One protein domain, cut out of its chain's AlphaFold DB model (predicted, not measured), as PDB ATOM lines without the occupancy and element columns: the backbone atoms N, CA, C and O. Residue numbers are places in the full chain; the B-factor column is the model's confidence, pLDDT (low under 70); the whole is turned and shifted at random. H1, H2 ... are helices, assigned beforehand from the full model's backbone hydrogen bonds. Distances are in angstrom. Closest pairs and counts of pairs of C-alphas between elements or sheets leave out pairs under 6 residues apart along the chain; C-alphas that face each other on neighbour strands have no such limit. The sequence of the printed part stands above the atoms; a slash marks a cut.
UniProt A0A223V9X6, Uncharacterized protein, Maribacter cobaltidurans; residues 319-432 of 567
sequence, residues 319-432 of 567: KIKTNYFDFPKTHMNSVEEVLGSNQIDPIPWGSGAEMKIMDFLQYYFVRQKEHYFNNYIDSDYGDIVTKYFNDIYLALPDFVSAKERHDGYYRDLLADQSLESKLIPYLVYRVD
ATOM      1  N   LYS A 319      52.210  55.888  42.401       69.25
ATOM      2  CA  LYS A 319      52.679  56.990  41.556       69.25
ATOM      3  C   LYS A 319      51.523  57.931  41.195       69.25
ATOM      4  O   LYS A 319      50.650  57.543  40.425       69.25
ATOM      5  N   ILE A 320      51.539  59.173  41.692       74.19
ATOM      6  CA  ILE A 320      50.620  60.220  41.212       74.19
ATOM      7  C   ILE A 320      51.200  60.777  39.914       74.19
ATOM      8  O   ILE A 320      52.260  61.405  39.932       74.19
ATOM      9  N   LYS A 321      50.521  60.535  38.791       81.38
ATOM     10  CA  LYS A 321      50.901  61.109  37.496       81.38
ATOM     11  C   LYS A 321      50.731  62.619  37.532       81.38
ATOM     12  O   LYS A 321      49.754  63.139  38.085       81.38
ATOM     13  N   THR A 322      51.668  63.325  36.924       82.75
ATOM     14  CA  THR A 322      51.610  64.779  36.815       82.75
ATOM     15  C   THR A 322      51.802  65.187  35.361       82.75
ATOM     16  O   THR A 322      52.084  64.369  34.490       82.75
ATOM     17  N   ASN A 323      51.543  66.454  35.059       82.12
ATOM     18  CA  ASN A 323      51.686  67.006  33.722       82.12
ATOM     19  C   ASN A 323      52.541  68.274  33.784       82.12
ATOM     20  O   ASN A 323      52.071  69.376  33.515       82.12
ATOM     21  N   TYR A 324      53.803  68.132  34.187       82.62
ATOM     22  CA  TYR A 324      54.749  69.245  34.359       82.62
ATOM     23  C   TYR A 324      55.377  69.724  33.036       82.62
ATOM     24  O   TYR A 324      56.563  70.053  32.985       82.62
ATOM     25  N   PHE A 325      54.597  69.757  31.951       77.69
ATOM     26  CA  PHE A 325      55.084  70.048  30.596       77.69
ATOM     27  C   PHE A 325      55.686  71.453  30.439       77.69
ATOM     28  O   PHE A 325      56.532  71.665  29.571       77.69
ATOM     29  N   ASP A 326      55.259  72.408  31.265       79.75
ATOM     30  CA  ASP A 326      55.709  73.800  31.259       79.75
ATOM     31  C   ASP A 326      56.735  74.113  32.357       79.75
ATOM     32  O   ASP A 326      57.124  75.269  32.533       79.75
ATOM     33  N   PHE A 327      57.219  73.096  33.078       83.81
ATOM     34  CA  PHE A 327      58.161  73.296  34.169       83.81
ATOM     35  C   PHE A 327      59.571  73.658  33.663       83.81
ATOM     36  O   PHE A 327      60.208  72.862  32.957       83.81
ATOM     37  N   PRO A 328      60.138  74.820  34.042       87.12
ATOM     38  CA  PRO A 328      61.465  75.200  33.581       87.12
ATOM     39  C   PRO A 328      62.532  74.345  34.260       87.12
ATOM     40  O   PRO A 328      62.652  74.334  35.484       87.12
ATOM     41  N   LYS A 329      63.404  73.704  33.468       87.25
ATOM     42  CA  LYS A 329      64.546  72.928  33.997       87.25
ATOM     43  C   LYS A 329      65.434  73.736  34.953       87.25
ATOM     44  O   LYS A 329      66.050  73.160  35.841       87.25
ATOM     45  N   THR A 330      65.476  75.061  34.799       89.50
ATOM     46  CA  THR A 330      66.209  75.985  35.679       89.50
ATOM     47  C   THR A 330      65.695  76.009  37.120       89.50
ATOM     48  O   THR A 330      66.422  76.466  37.993       89.50
ATOM     49  N   HIS A 331      64.479  75.519  37.380       87.62
ATOM     50  CA  HIS A 331      63.873  75.467  38.713       87.62
ATOM     51  C   HIS A 331      63.813  74.054  39.308       87.62
ATOM     52  O   HIS A 331      63.280  73.898  40.402       87.62
ATOM     53  N   MET A 332      64.374  73.036  38.638       85.62
ATOM     54  CA  MET A 332      64.289  71.637  39.086       85.62
ATOM     55  C   MET A 332      64.802  71.451  40.510       85.62
ATOM     56  O   MET A 332      64.065  70.947  41.346       85.62
ATOM     57  N   ASN A 333      65.981  71.990  40.822       87.25
ATOM     58  CA  ASN A 333      66.551  71.898  42.168       87.25
ATOM     59  C   ASN A 333      65.623  72.486  43.244       87.25
ATOM     60  O   ASN A 333      65.534  71.938  44.335       87.25
ATOM     61  N   SER A 334      64.911  73.578  42.940       85.31
ATOM     62  CA  SER A 334      63.964  74.187  43.881       85.31
ATOM     63  C   SER A 334      62.746  73.298  44.110       85.31
ATOM     64  O   SER A 334      62.265  73.218  45.229       85.31
ATOM     65  N   VAL A 335      62.249  72.605  43.083       82.62
ATOM     66  CA  VAL A 335      61.161  71.635  43.270       82.62
ATOM     67  C   VAL A 335      61.646  70.405  44.017       82.62
ATOM     68  O   VAL A 335      60.947  69.957  44.914       82.62
ATOM     69  N   GLU A 336      62.831  69.885  43.710       85.50
ATOM     70  CA  GLU A 336      63.387  68.740  44.434       85.50
ATOM     71  C   GLU A 336      63.605  69.061  45.918       85.50
ATOM     72  O   GLU A 336      63.306  68.234  46.776       85.50
ATOM     73  N   GLU A 337      64.055  70.279  46.232       85.88
ATOM     74  CA  GLU A 337      64.196  70.789  47.599       85.88
ATOM     75  C   GLU A 337      62.834  70.958  48.285       85.88
ATOM     76  O   GLU A 337      62.620  70.451  49.393       85.88
ATOM     77  N   VAL A 338      61.874  71.595  47.605       82.12
ATOM     78  CA  VAL A 338      60.508  71.741  48.117       82.12
ATOM     79  C   VAL A 338      59.854  70.388  48.306       82.12
ATOM     80  O   VAL A 338      59.138  70.227  49.276       82.12
ATOM     81  N   LEU A 339      60.116  69.391  47.475       75.56
ATOM     82  CA  LEU A 339      59.507  68.072  47.596       75.56
ATOM     83  C   LEU A 339      60.310  67.100  48.459       75.56
ATOM     84  O   LEU A 339      59.789  66.065  48.861       75.56
ATOM     85  N   GLY A 340      61.574  67.397  48.759       82.00
ATOM     86  CA  GLY A 340      62.481  66.421  49.360       82.00
ATOM     87  C   GLY A 340      62.616  65.142  48.520       82.00
ATOM     88  O   GLY A 340      62.833  64.070  49.078       82.00
ATOM     89  N   SER A 341      62.428  65.235  47.198       80.50
ATOM     90  CA  SER A 341      62.434  64.108  46.260       80.50
ATOM     91  C   SER A 341      63.034  64.538  44.926       80.50
ATOM     92  O   SER A 341      62.628  65.553  44.368       80.50
ATOM     93  N   ASN A 342      63.956  63.740  44.385       84.19
ATOM     94  CA  ASN A 342      64.479  63.901  43.022       84.19
ATOM     95  C   ASN A 342      63.553  63.297  41.948       84.19
ATOM     96  O   ASN A 342      63.787  63.452  40.752       84.19
ATOM     97  N   GLN A 343      62.501  62.590  42.369       81.06
ATOM     98  CA  GLN A 343      61.459  62.076  41.495       81.06
ATOM     99  C   GLN A 343      60.188  62.903  41.694       81.06
ATOM    100  O   GLN A 343      59.572  62.861  42.762       81.06
ATOM    101  N   ILE A 344      59.818  63.653  40.656       73.75
ATOM    102  CA  ILE A 344      58.695  64.601  40.692       73.75
ATOM    103  C   ILE A 344      57.549  64.187  39.761       73.75
ATOM    104  O   ILE A 344      56.409  64.579  39.981       73.75
ATOM    105  N   ASP A 345      57.828  63.366  38.749       77.44
ATOM    106  CA  ASP A 345      56.811  62.796  37.869       77.44
ATOM    107  C   ASP A 345      57.160  61.340  37.523       77.44
ATOM    108  O   ASP A 345      58.216  61.081  36.934       77.44
ATOM    109  N   PRO A 346      56.306  60.378  37.896       78.00
ATOM    110  CA  PRO A 346      55.195  60.537  38.836       78.00
ATOM    111  C   PRO A 346      55.699  60.699  40.278       78.00
ATOM    112  O   PRO A 346      56.753  60.158  40.631       78.00
ATOM    113  N   ILE A 347      54.935  61.403  41.117       76.56
ATOM    114  CA  ILE A 347      55.264  61.600  42.538       76.56
ATOM    115  C   ILE A 347      55.165  60.243  43.256       76.56
ATOM    116  O   ILE A 347      54.081  59.647  43.238       76.56
ATOM    117  N   PRO A 348      56.250  59.738  43.879       69.69
ATOM    118  CA  PRO A 348      56.212  58.488  44.629       69.69
ATOM    119  C   PRO A 348      55.377  58.616  45.901       69.69
ATOM    120  O   PRO A 348      55.453  59.632  46.598       69.69
ATOM    121  N   TRP A 349      54.667  57.546  46.244       66.56
ATOM    122  CA  TRP A 349      54.043  57.383  47.557       66.56
ATOM    123  C   TRP A 349      55.077  57.314  48.693       66.56
ATOM    124  O   TRP A 349      56.192  56.822  48.501       66.56
ATOM    125  N   GLY A 350      54.719  57.823  49.872       64.31
ATOM    126  CA  GLY A 350      55.571  57.922  51.057       64.31
ATOM    127  C   GLY A 350      56.717  58.925  50.921       64.31
ATOM    128  O   GLY A 350      57.608  58.970  51.772       64.31
ATOM    129  N   SER A 351      56.741  59.715  49.845       69.00
ATOM    130  CA  SER A 351      57.768  60.735  49.651       69.00
ATOM    131  C   SER A 351      57.474  61.976  50.498       69.00
ATOM    132  O   SER A 351      56.329  62.286  50.828       69.00
ATOM    133  N   GLY A 352      58.515  62.759  50.801       71.38
ATOM    134  CA  GLY A 352      58.333  64.083  51.411       71.38
ATOM    135  C   GLY A 352      57.444  65.013  50.573       71.38
ATOM    136  O   GLY A 352      56.844  65.947  51.104       71.38
ATOM    137  N   ALA A 353      57.322  64.722  49.276       72.38
ATOM    138  CA  ALA A 353      56.574  65.507  48.316       72.38
ATOM    139  C   ALA A 353      55.072  65.408  48.565       72.38
ATOM    140  O   ALA A 353      54.355  66.405  48.625       72.38
ATOM    141  N   GLU A 354      54.628  64.173  48.745       73.31
ATOM    142  CA  GLU A 354      53.256  63.814  49.036       73.31
ATOM    143  C   GLU A 354      52.799  64.416  50.368       73.31
ATOM    144  O   GLU A 354      51.778  65.102  50.397       73.31
ATOM    145  N   MET A 355      53.595  64.269  51.437       73.06
ATOM    146  CA  MET A 355      53.283  64.870  52.741       73.06
ATOM    147  C   MET A 355      53.103  66.385  52.644       73.06
ATOM    148  O   MET A 355      52.166  66.928  53.211       73.06
ATOM    149  N   LYS A 356      53.948  67.083  51.879       79.88
ATOM    150  CA  LYS A 356      53.831  68.539  51.712       79.88
ATOM    151  C   LYS A 356      52.615  68.953  50.890       79.88
ATOM    152  O   LYS A 356      51.991  69.970  51.190       79.88
ATOM    153  N   ILE A 357      52.254  68.170  49.873       76.12
ATOM    154  CA  ILE A 357      50.995  68.359  49.145       76.12
ATOM    155  C   ILE A 357      49.807  68.133  50.091       76.12
ATOM    156  O   ILE A 357      48.847  68.900  50.056       76.12
ATOM    157  N   MET A 358      49.882  67.139  50.977       72.00
ATOM    158  CA  MET A 358      48.848  66.886  51.979       72.00
ATOM    159  C   MET A 358      48.737  67.980  53.022       72.00
ATOM    160  O   MET A 358      47.631  68.454  53.268       72.00
ATOM    161  N   ASP A 359      49.854  68.431  53.579       77.12
ATOM    162  CA  ASP A 359      49.890  69.535  54.530       77.12
ATOM    163  C   ASP A 359      49.283  70.795  53.912       77.12
ATOM    164  O   ASP A 359      48.506  71.500  54.557       77.12
ATOM    165  N   PHE A 360      49.582  71.046  52.634       79.00
ATOM    166  CA  PHE A 360      48.968  72.120  51.871       79.00
ATOM    167  C   PHE A 360      47.449  71.931  51.785       79.00
ATOM    168  O   PHE A 360      46.701  72.794  52.242       79.00
ATOM    169  N   LEU A 361      46.964  70.796  51.272       73.38
ATOM    170  CA  LEU A 361      45.522  70.559  51.147       73.38
ATOM    171  C   LEU A 361      44.814  70.630  52.510       73.38
ATOM    172  O   LEU A 361      43.778  71.280  52.623       73.38
ATOM    173  N   GLN A 362      45.387  70.044  53.561       71.62
ATOM    174  CA  GLN A 362      44.861  70.100  54.923       71.62
ATOM    175  C   GLN A 362      44.800  71.537  55.452       71.62
ATOM    176  O   GLN A 362      43.782  71.947  56.017       71.62
ATOM    177  N   TYR A 363      45.869  72.317  55.277       73.69
ATOM    178  CA  TYR A 363      45.904  73.721  55.677       73.69
ATOM    179  C   TYR A 363      44.754  74.507  55.030       73.69
ATOM    180  O   TYR A 363      44.038  75.237  55.725       73.69
ATOM    181  N   TYR A 364      44.508  74.289  53.737       69.81
ATOM    182  CA  TYR A 364      43.460  75.000  53.005       69.81
ATOM    183  C   TYR A 364      42.043  74.497  53.292       69.81
ATOM    184  O   TYR A 364      41.135  75.310  53.472       69.81
ATOM    185  N   PHE A 365      41.835  73.184  53.402       63.78
ATOM    186  CA  PHE A 365      40.509  72.629  53.683       63.78
ATOM    187  C   PHE A 365      40.067  72.839  55.135       63.78
ATOM    188  O   PHE A 365      38.885  73.084  55.379       63.78
ATOM    189  N   VAL A 366      40.992  72.765  56.099       64.50
ATOM    190  CA  VAL A 366      40.652  72.706  57.531       64.50
ATOM    191  C   VAL A 366      40.986  74.002  58.268       64.50
ATOM    192  O   VAL A 366      40.164  74.496  59.042       64.50
ATOM    193  N   ARG A 367      42.177  74.576  58.055       60.91
ATOM    194  CA  ARG A 367      42.705  75.648  58.926       60.91
ATOM    195  C   ARG A 367      42.311  77.060  58.505       60.91
ATOM    196  O   ARG A 367      42.199  77.933  59.359       60.91
ATOM    197  N   GLN A 368      41.983  77.291  57.237       59.28
ATOM    198  CA  GLN A 368      41.450  78.577  56.756       59.28
ATOM    199  C   GLN A 368      40.011  78.889  57.251       59.28
ATOM    200  O   GLN A 368      39.382  79.839  56.777       59.28
ATOM    201  N   LYS A 369      39.480  78.134  58.231       54.44
ATOM    202  CA  LYS A 369      38.205  78.406  58.930       54.44
ATOM    203  C   LYS A 369      38.141  79.795  59.577       54.44
ATOM    204  O   LYS A 369      37.051  80.327  59.747       54.44
ATOM    205  N   GLU A 370      39.284  80.405  59.886       50.31
ATOM    206  CA  GLU A 370      39.330  81.586  60.756       50.31
ATOM    207  C   GLU A 370      39.583  82.927  60.045       50.31
ATOM    208  O   GLU A 370      39.247  83.966  60.609       50.31
ATOM    209  N   HIS A 371      40.138  82.956  58.822       47.03
ATOM    210  CA  HIS A 371      40.684  84.212  58.271       47.03
ATOM    211  C   HIS A 371      39.860  84.909  57.178       47.03
ATOM    212  O   HIS A 371      39.956  86.126  57.046       47.03
ATOM    213  N   TYR A 372      38.989  84.198  56.458       47.62
ATOM    214  CA  TYR A 372      38.215  84.788  55.348       47.62
ATOM    215  C   TYR A 372      36.697  84.624  55.458       47.62
ATOM    216  O   TYR A 372      35.959  85.128  54.615       47.62
ATOM    217  N   PHE A 373      36.207  83.967  56.511       43.88
ATOM    218  CA  PHE A 373      34.787  83.639  56.622       43.88
ATOM    219  C   PHE A 373      33.880  84.845  56.905       43.88
ATOM    220  O   PHE A 373      32.720  84.805  56.543       43.88
ATOM    221  N   ASN A 374      34.349  85.961  57.461       43.72
ATOM    222  CA  ASN A 374      33.400  86.979  57.942       43.72
ATOM    223  C   ASN A 374      32.812  87.935  56.885       43.72
ATOM    224  O   ASN A 374      31.885  88.662  57.225       43.72
ATOM    225  N   ASN A 375      33.276  87.937  55.625       42.19
ATOM    226  CA  ASN A 375      32.865  88.972  54.656       42.19
ATOM    227  C   ASN A 375      32.092  88.482  53.411       42.19
ATOM    228  O   ASN A 375      31.601  89.330  52.672       42.19
ATOM    229  N   TYR A 376      31.945  87.170  53.172       46.44
ATOM    230  CA  TYR A 376      31.262  86.634  51.970       46.44
ATOM    231  C   TYR A 376      30.248  85.494  52.231       46.44
ATOM    232  O   TYR A 376      29.733  84.908  51.282       46.44
ATOM    233  N   ILE A 377      29.870  85.249  53.496       44.06
ATOM    234  CA  ILE A 377      28.925  84.181  53.907       44.06
ATOM    235  C   ILE A 377      27.522  84.288  53.274       44.06
ATOM    236  O   ILE A 377      26.787  83.303  53.263       44.06
ATOM    237  N   ASP A 378      27.142  85.438  52.716       46.62
ATOM    238  CA  ASP A 378      25.795  85.644  52.161       46.62
ATOM    239  C   ASP A 378      25.660  85.305  50.666       46.62
ATOM    240  O   ASP A 378      24.586  85.470  50.085       46.62
ATOM    241  N   SER A 379      26.722  84.827  50.006       52.97
ATOM    242  CA  SER A 379      26.584  84.369  48.623       52.97
ATOM    243  C   SER A 379      26.106  82.910  48.594       52.97
ATOM    244  O   SER A 379      26.761  82.004  49.102       52.97
ATOM    245  N   ASP A 380      24.967  82.656  47.945       53.69
ATOM    246  CA  ASP A 380      24.398  81.316  47.688       53.69
ATOM    247  C   ASP A 380      25.337  80.352  46.908       53.69
ATOM    248  O   ASP A 380      24.994  79.180  46.665       53.69
ATOM    249  N   TYR A 381      26.516  80.845  46.509       50.78
ATOM    250  CA  TYR A 381      27.580  80.162  45.783       50.78
ATOM    251  C   TYR A 381      28.709  79.827  46.764       50.78
ATOM    252  O   TYR A 381      29.533  80.668  47.098       50.78
ATOM    253  N   GLY A 382      28.713  78.586  47.252       50.03
ATOM    254  CA  GLY A 382      29.600  78.121  48.318       50.03
ATOM    255  C   GLY A 382      31.078  78.499  48.145       50.03
ATOM    256  O   GLY A 382      31.708  78.192  47.132       50.03
ATOM    257  N   ASP A 383      31.630  79.086  49.208       55.97
ATOM    258  CA  ASP A 383      32.983  79.639  49.357       55.97
ATOM    259  C   ASP A 383      34.152  78.684  49.043       55.97
ATOM    260  O   ASP A 383      35.300  79.113  48.978       55.97
ATOM    261  N   ILE A 384      33.921  77.385  48.842       53.47
ATOM    262  CA  ILE A 384      34.999  76.406  48.614       53.47
ATOM    263  C   ILE A 384      35.560  76.471  47.193       53.47
ATOM    264  O   ILE A 384      36.772  76.350  47.010       53.47
ATOM    265  N   VAL A 385      34.710  76.707  46.189       49.72
ATOM    266  CA  VAL A 385      35.168  76.857  44.795       49.72
ATOM    267  C   VAL A 385      36.031  78.114  44.662       49.72
ATOM    268  O   VAL A 385      37.069  78.088  44.003       49.72
ATOM    269  N   THR A 386      35.652  79.185  45.361       50.72
ATOM    270  CA  THR A 386      36.407  80.441  45.437       50.72
ATOM    271  C   THR A 386      37.735  80.271  46.185       50.72
ATOM    272  O   THR A 386      38.711  80.924  45.834       50.72
ATOM    273  N   LYS A 387      37.814  79.358  47.165       59.16
ATOM    274  CA  LYS A 387      39.051  79.054  47.909       59.16
ATOM    275  C   LYS A 387      40.064  78.269  47.098       59.16
ATOM    276  O   LYS A 387      41.156  78.769  46.893       59.16
ATOM    277  N   TYR A 388      39.686  77.126  46.516       62.47
ATOM    278  CA  TYR A 388      40.596  76.394  45.619       62.47
ATOM    279  C   TYR A 388      41.148  77.311  44.517       62.47
ATOM    280  O   TYR A 388      42.322  77.253  44.164       62.47
ATOM    281  N   PHE A 389      40.304  78.214  44.015       60.31
ATOM    282  CA  PHE A 389      40.707  79.236  43.065       60.31
ATOM    283  C   PHE A 389      41.737  80.230  43.631       60.31
ATOM    284  O   PHE A 389      42.807  80.399  43.042       60.31
ATOM    285  N   ASN A 390      41.442  80.856  44.771       63.47
ATOM    286  CA  ASN A 390      42.335  81.825  45.407       63.47
ATOM    287  C   ASN A 390      43.643  81.207  45.920       63.47
ATOM    288  O   ASN A 390      44.641  81.903  46.055       63.47
ATOM    289  N   ASP A 391      43.641  79.914  46.200       69.88
ATOM    290  CA  ASP A 391      44.758  79.251  46.859       69.88
ATOM    291  C   ASP A 391      45.670  78.539  45.852       69.88
ATOM    292  O   ASP A 391      46.869  78.399  46.091       69.88
ATOM    293  N   ILE A 392      45.125  78.124  44.698       78.44
ATOM    294  CA  ILE A 392      45.884  77.460  43.632       78.44
ATOM    295  C   ILE A 392      46.194  78.408  42.477       78.44
ATOM    296  O   ILE A 392      47.362  78.663  42.210       78.44
ATOM    297  N   TYR A 393      45.176  78.948  41.793       75.94
ATOM    298  CA  TYR A 393      45.360  79.692  40.533       75.94
ATOM    299  C   TYR A 393      46.082  81.029  40.717       75.94
ATOM    300  O   TYR A 393      46.833  81.464  39.845       75.94
ATOM    301  N   LEU A 394      45.845  81.681  41.853       75.44
ATOM    302  CA  LEU A 394      46.540  82.900  42.261       75.44
ATOM    303  C   LEU A 394      47.995  82.624  42.657       75.44
ATOM    304  O   LEU A 394      48.885  83.415  42.362       75.44
ATOM    305  N   ALA A 395      48.253  81.487  43.296       83.06
ATOM    306  CA  ALA A 395      49.578  81.137  43.788       83.06
ATOM    307  C   ALA A 395      50.459  80.456  42.723       83.06
ATOM    308  O   ALA A 395      51.544  79.975  43.045       83.06
ATOM    309  N   LEU A 396      50.027  80.408  41.455       87.38
ATOM    310  CA  LEU A 396      50.816  79.808  40.381       87.38
ATOM    311  C   LEU A 396      52.101  80.626  40.101       87.38
ATOM    312  O   LEU A 396      52.046  81.856  40.011       87.38
ATOM    313  N   PRO A 397      53.266  79.970  39.926       88.06
ATOM    314  CA  PRO A 397      54.533  80.630  39.619       88.06
ATOM    315  C   PRO A 397      54.518  81.392  38.293       88.06
ATOM    316  O   PRO A 397      53.848  80.986  37.348       88.06
ATOM    317  N   ASP A 398      55.363  82.420  38.165       88.00
ATOM    318  CA  ASP A 398      55.392  83.287  36.976       88.00
ATOM    319  C   ASP A 398      55.748  82.584  35.659       88.00
ATOM    320  O   ASP A 398      55.441  83.098  34.581       88.00
ATOM    321  N   PHE A 399      56.380  81.410  35.733       87.94
ATOM    322  CA  PHE A 399      56.680  80.604  34.553       87.94
ATOM    323  C   PHE A 399      55.448  79.903  33.967       87.94
ATOM    324  O   PHE A 399      55.483  79.512  32.803       87.94
ATOM    325  N   VAL A 400      54.365  79.756  34.736       86.75
ATOM    326  CA  VAL A 400      53.093  79.264  34.206       86.75
ATOM    327  C   VAL A 400      52.505  80.347  33.304       86.75
ATOM    328  O   VAL A 400      52.586  81.542  33.601       86.75
ATOM    329  N   SER A 401      51.907  79.942  32.185       83.94
ATOM    330  CA  SER A 401      51.276  80.862  31.236       83.94
ATOM    331  C   SER A 401      50.340  81.848  31.942       83.94
ATOM    332  O   SER A 401      49.473  81.434  32.708       83.94
ATOM    333  N   ALA A 402      50.452  83.147  31.644       77.56
ATOM    334  CA  ALA A 402      49.552  84.170  32.189       77.56
ATOM    335  C   ALA A 402      48.067  83.906  31.856       77.56
ATOM    336  O   ALA A 402      47.185  84.384  32.557       77.56
ATOM    337  N   LYS A 403      47.784  83.090  30.829       74.25
ATOM    338  CA  LYS A 403      46.424  82.631  30.486       74.25
ATOM    339  C   LYS A 403      45.851  81.633  31.493       74.25
ATOM    340  O   LYS A 403      44.642  81.479  31.595       74.25
ATOM    341  N   GLU A 404      46.725  80.919  32.190       76.88
ATOM    342  CA  GLU A 404      46.366  79.943  33.218       76.88
ATOM    343  C   GLU A 404      46.478  80.533  34.625       76.88
ATOM    344  O   GLU A 404      45.889  80.005  35.563       76.88
ATOM    345  N   ARG A 405      47.203  81.643  34.778       76.88
ATOM    346  CA  ARG A 405      47.308  82.387  36.032       76.88
ATOM    347  C   ARG A 405      46.195  83.408  36.153       76.88
ATOM    348  O   ARG A 405      45.737  83.988  35.169       76.88
ATOM    349  N   HIS A 406      45.756  83.650  37.379       69.81
ATOM    350  CA  HIS A 406      44.851  84.756  37.627       69.81
ATOM    351  C   HIS A 406      45.627  86.014  38.033       69.81
ATOM    352  O   HIS A 406      45.983  86.214  39.190       69.81
ATOM    353  N   ASP A 407      45.816  86.900  37.063       63.69
ATOM    354  CA  ASP A 407      46.606  88.129  37.185       63.69
ATOM    355  C   ASP A 407      45.793  89.371  37.615       63.69
ATOM    356  O   ASP A 407      46.298  90.493  37.567       63.69
ATOM    357  N   GLY A 408      44.522  89.186  37.994       65.19
ATOM    358  CA  GLY A 408      43.571  90.265  38.288       65.19
ATOM    359  C   GLY A 408      43.770  90.952  39.648       65.19
ATOM    360  O   GLY A 408      44.887  91.174  40.106       65.19
ATOM    361  N   TYR A 409      42.663  91.283  40.322       57.81
ATOM    362  CA  TYR A 409      42.592  92.136  41.528       57.81
ATOM    363  C   TYR A 409      43.468  91.735  42.735       57.81
ATOM    364  O   TYR A 409      43.539  92.487  43.702       57.81
ATOM    365  N   TYR A 410      44.121  90.573  42.699       63.56
ATOM    366  CA  TYR A 410      44.930  90.032  43.792       63.56
ATOM    367  C   TYR A 410      46.431  89.966  43.486       63.56
ATOM    368  O   TYR A 410      47.185  89.492  44.331       63.56
ATOM    369  N   ARG A 411      46.885  90.449  42.318       66.62
ATOM    370  CA  ARG A 411      48.301  90.403  41.910       66.62
ATOM    371  C   ARG A 411      49.244  90.948  42.992       66.62
ATOM    372  O   ARG A 411      50.253  90.318  43.300       66.62
ATOM    373  N   ASP A 412      48.875  92.064  43.615       70.81
ATOM    374  CA  ASP A 412      49.699  92.725  44.632       70.81
ATOM    375  C   ASP A 412      49.804  91.921  45.940       70.81
ATOM    376  O   ASP A 412      50.807  92.017  46.637       70.81
ATOM    377  N   LEU A 413      48.816  91.074  46.259       64.19
ATOM    378  CA  LEU A 413      48.846  90.221  47.457       64.19
ATOM    379  C   LEU A 413      49.819  89.037  47.322       64.19
ATOM    380  O   LEU A 413      50.137  88.381  48.312       64.19
ATOM    381  N   LEU A 414      50.260  88.740  46.099       67.12
ATOM    382  CA  LEU A 414      50.994  87.519  45.749       67.12
ATOM    383  C   LEU A 414      52.394  87.818  45.202       67.12
ATOM    384  O   LEU A 414      53.195  86.898  44.999       67.12
ATOM    385  N   ALA A 415      52.698  89.097  44.968       69.75
ATOM    386  CA  ALA A 415      54.000  89.562  44.508       69.75
ATOM    387  C   ALA A 415      55.123  89.207  45.501       69.75
ATOM    388  O   ALA A 415      56.225  88.874  45.072       69.75
ATOM    389  N   ASP A 416      54.816  89.177  46.803       75.81
ATOM    390  CA  ASP A 416      55.793  88.937  47.873       75.81
ATOM    391  C   ASP A 416      55.960  87.453  48.256       75.81
ATOM    392  O   ASP A 416      56.785  87.116  49.108       75.81
ATOM    393  N   GLN A 417      55.194  86.535  47.654       79.94
ATOM    394  CA  GLN A 417      55.338  85.106  47.946       79.94
ATOM    395  C   GLN A 417      56.627  84.544  47.333       79.94
ATOM    396  O   GLN A 417      56.914  84.755  46.151       79.94
ATOM    397  N   SER A 418      57.376  83.771  48.125       84.88
ATOM    398  CA  SER A 418      58.556  83.053  47.641       84.88
ATOM    399  C   SER A 418      58.179  82.055  46.539       84.88
ATOM    400  O   SER A 418      57.058  81.544  46.496       84.88
ATOM    401  N   LEU A 419      59.137  81.741  45.657       83.75
ATOM    402  CA  LEU A 419      58.959  80.695  44.644       83.75
ATOM    403  C   LEU A 419      58.530  79.372  45.293       83.75
ATOM    404  O   LEU A 419      57.604  78.736  44.809       83.75
ATOM    405  N   GLU A 420      59.150  79.004  46.414       80.81
ATOM    406  CA  GLU A 420      58.815  77.806  47.190       80.81
ATOM    407  C   GLU A 420      57.326  77.736  47.563       80.81
ATOM    408  O   GLU A 420      56.680  76.720  47.299       80.81
ATOM    409  N   SER A 421      56.747  78.829  48.066       81.25
ATOM    410  CA  SER A 421      55.320  78.883  48.410       81.25
ATOM    411  C   SER A 421      54.395  78.742  47.197       81.25
ATOM    412  O   SER A 421      53.262  78.291  47.348       81.25
ATOM    413  N   LYS A 422      54.874  79.095  45.998       86.31
ATOM    414  CA  LYS A 422      54.139  78.970  44.726       86.31
ATOM    415  C   LYS A 422      54.289  77.587  44.081       86.31
ATOM    416  O   LYS A 422      53.457  77.183  43.267       86.31
ATOM    417  N   LEU A 423      55.330  76.832  44.440       86.88
ATOM    418  CA  LEU A 423      55.599  75.518  43.850       86.88
ATOM    419  C   LEU A 423      54.577  74.465  44.286       86.88
ATOM    420  O   LEU A 423      54.095  73.735  43.430       86.88
ATOM    421  N   ILE A 424      54.169  74.397  45.557       84.38
ATOM    422  CA  ILE A 424      53.154  73.410  45.984       84.38
ATOM    423  C   ILE A 424      51.802  73.601  45.257       84.38
ATOM    424  O   ILE A 424      51.301  72.621  44.697       84.38
ATOM    425  N   PRO A 425      51.239  74.825  45.159       86.12
ATOM    426  CA  PRO A 425      50.081  75.110  44.311       86.12
ATOM    427  C   PRO A 425      50.235  74.622  42.870       86.12
ATOM    428  O   PRO A 425      49.329  73.991  42.329       86.12
ATOM    429  N   TYR A 426      51.394  74.876  42.256       87.75
ATOM    430  CA  TYR A 426      51.697  74.417  40.903       87.75
ATOM    431  C   TYR A 426      51.669  72.889  40.786       87.75
ATOM    432  O   TYR A 426      51.073  72.350  39.853       87.75
ATOM    433  N   LEU A 427      52.272  72.189  41.747       84.44
ATOM    434  CA  LEU A 427      52.324  70.730  41.742       84.44
ATOM    435  C   LEU A 427      50.922  70.126  41.858       84.44
ATOM    436  O   LEU A 427      50.621  69.191  41.121       84.44
ATOM    437  N   VAL A 428      50.061  70.701  42.706       83.62
ATOM    438  CA  VAL A 428      48.639  70.330  42.824       83.62
ATOM    439  C   VAL A 428      47.874  70.648  41.537       83.62
ATOM    440  O   VAL A 428      47.077  69.839  41.066       83.62
ATOM    441  N   TYR A 429      48.112  71.820  40.947       85.50
ATOM    442  CA  TYR A 429      47.444  72.261  39.725       85.50
ATOM    443  C   TYR A 429      47.727  71.340  38.531       85.50
ATOM    444  O   TYR A 429      46.823  71.051  37.742       85.50
ATOM    445  N   ARG A 430      48.969  70.862  38.425       87.56
ATOM    446  CA  ARG A 430      49.454  69.990  37.350       87.56
ATOM    447  C   ARG A 430      49.321  68.493  37.651       87.56
ATOM    448  O   ARG A 430      49.879  67.684  36.916       87.56
ATOM    449  N   VAL A 431      48.580  68.102  38.684       85.88
ATOM    450  CA  VAL A 431      48.169  66.703  38.861       85.88
ATOM    451  C   VAL A 431      47.384  66.242  37.628       85.88
ATOM    452  O   VAL A 431      46.455  66.925  37.189       85.88
ATOM    453  N   ASP A 432      47.751  65.085  37.070       85.75
ATOM    454  CA  ASP A 432      47.017  64.477  35.958       85.75
ATOM    455  C   ASP A 432      45.577  64.167  36.396       85.75
ATOM    456  O   ASP A 432      45.326  63.657  37.486       85.75
TER     457      ASP A 432
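This is residues 319 to 432 of the 567 residues of an uncharacterized protein of Maribacter cobaltidurans (UniProt A0A223V9X6). What is the shape? H5 lies in the middle, with H1, H2 and H3 crossing it; residues 374 to 382 stick out. What makes it? 114 residues with five named helices, H1 to H5, under half in helices: all helix, compact, radius of gyration 14.9 A, spanning 45 by 29 by 24 A.

What touches the hub, H5, residues 419 to 429? H1, residues 329 to 339, touches it at 86 degrees, about perpendicular, closest C-alphas Val 338 and Glu 420, 6.4 A. H2, residues 352 to 369, touches it with residues 356 to 360 alone, closest C-alphas Ile 357 and Ile 424, 6.3 A. H3, residues 383 to 393, touches it at a steep tilt of 59 degrees, closest C-alphas Ile 392 and Pro 425, 4.9 A. And the backbones? Each O i to N i+4 pair is within hydrogen-bond range in H3, 5 of 7 in H1 and H5, 12 of 14 in H2.

Where is H1? It starts at C-alpha 329 (64.546, 72.928, 33.997). How long is H2? 25.8 A. Where is H4? Residues 411 to 414 touch no helix.

Any cut? The printed part has no cut. Where is confidence low? Residues 364 to 391, among others, are under 70.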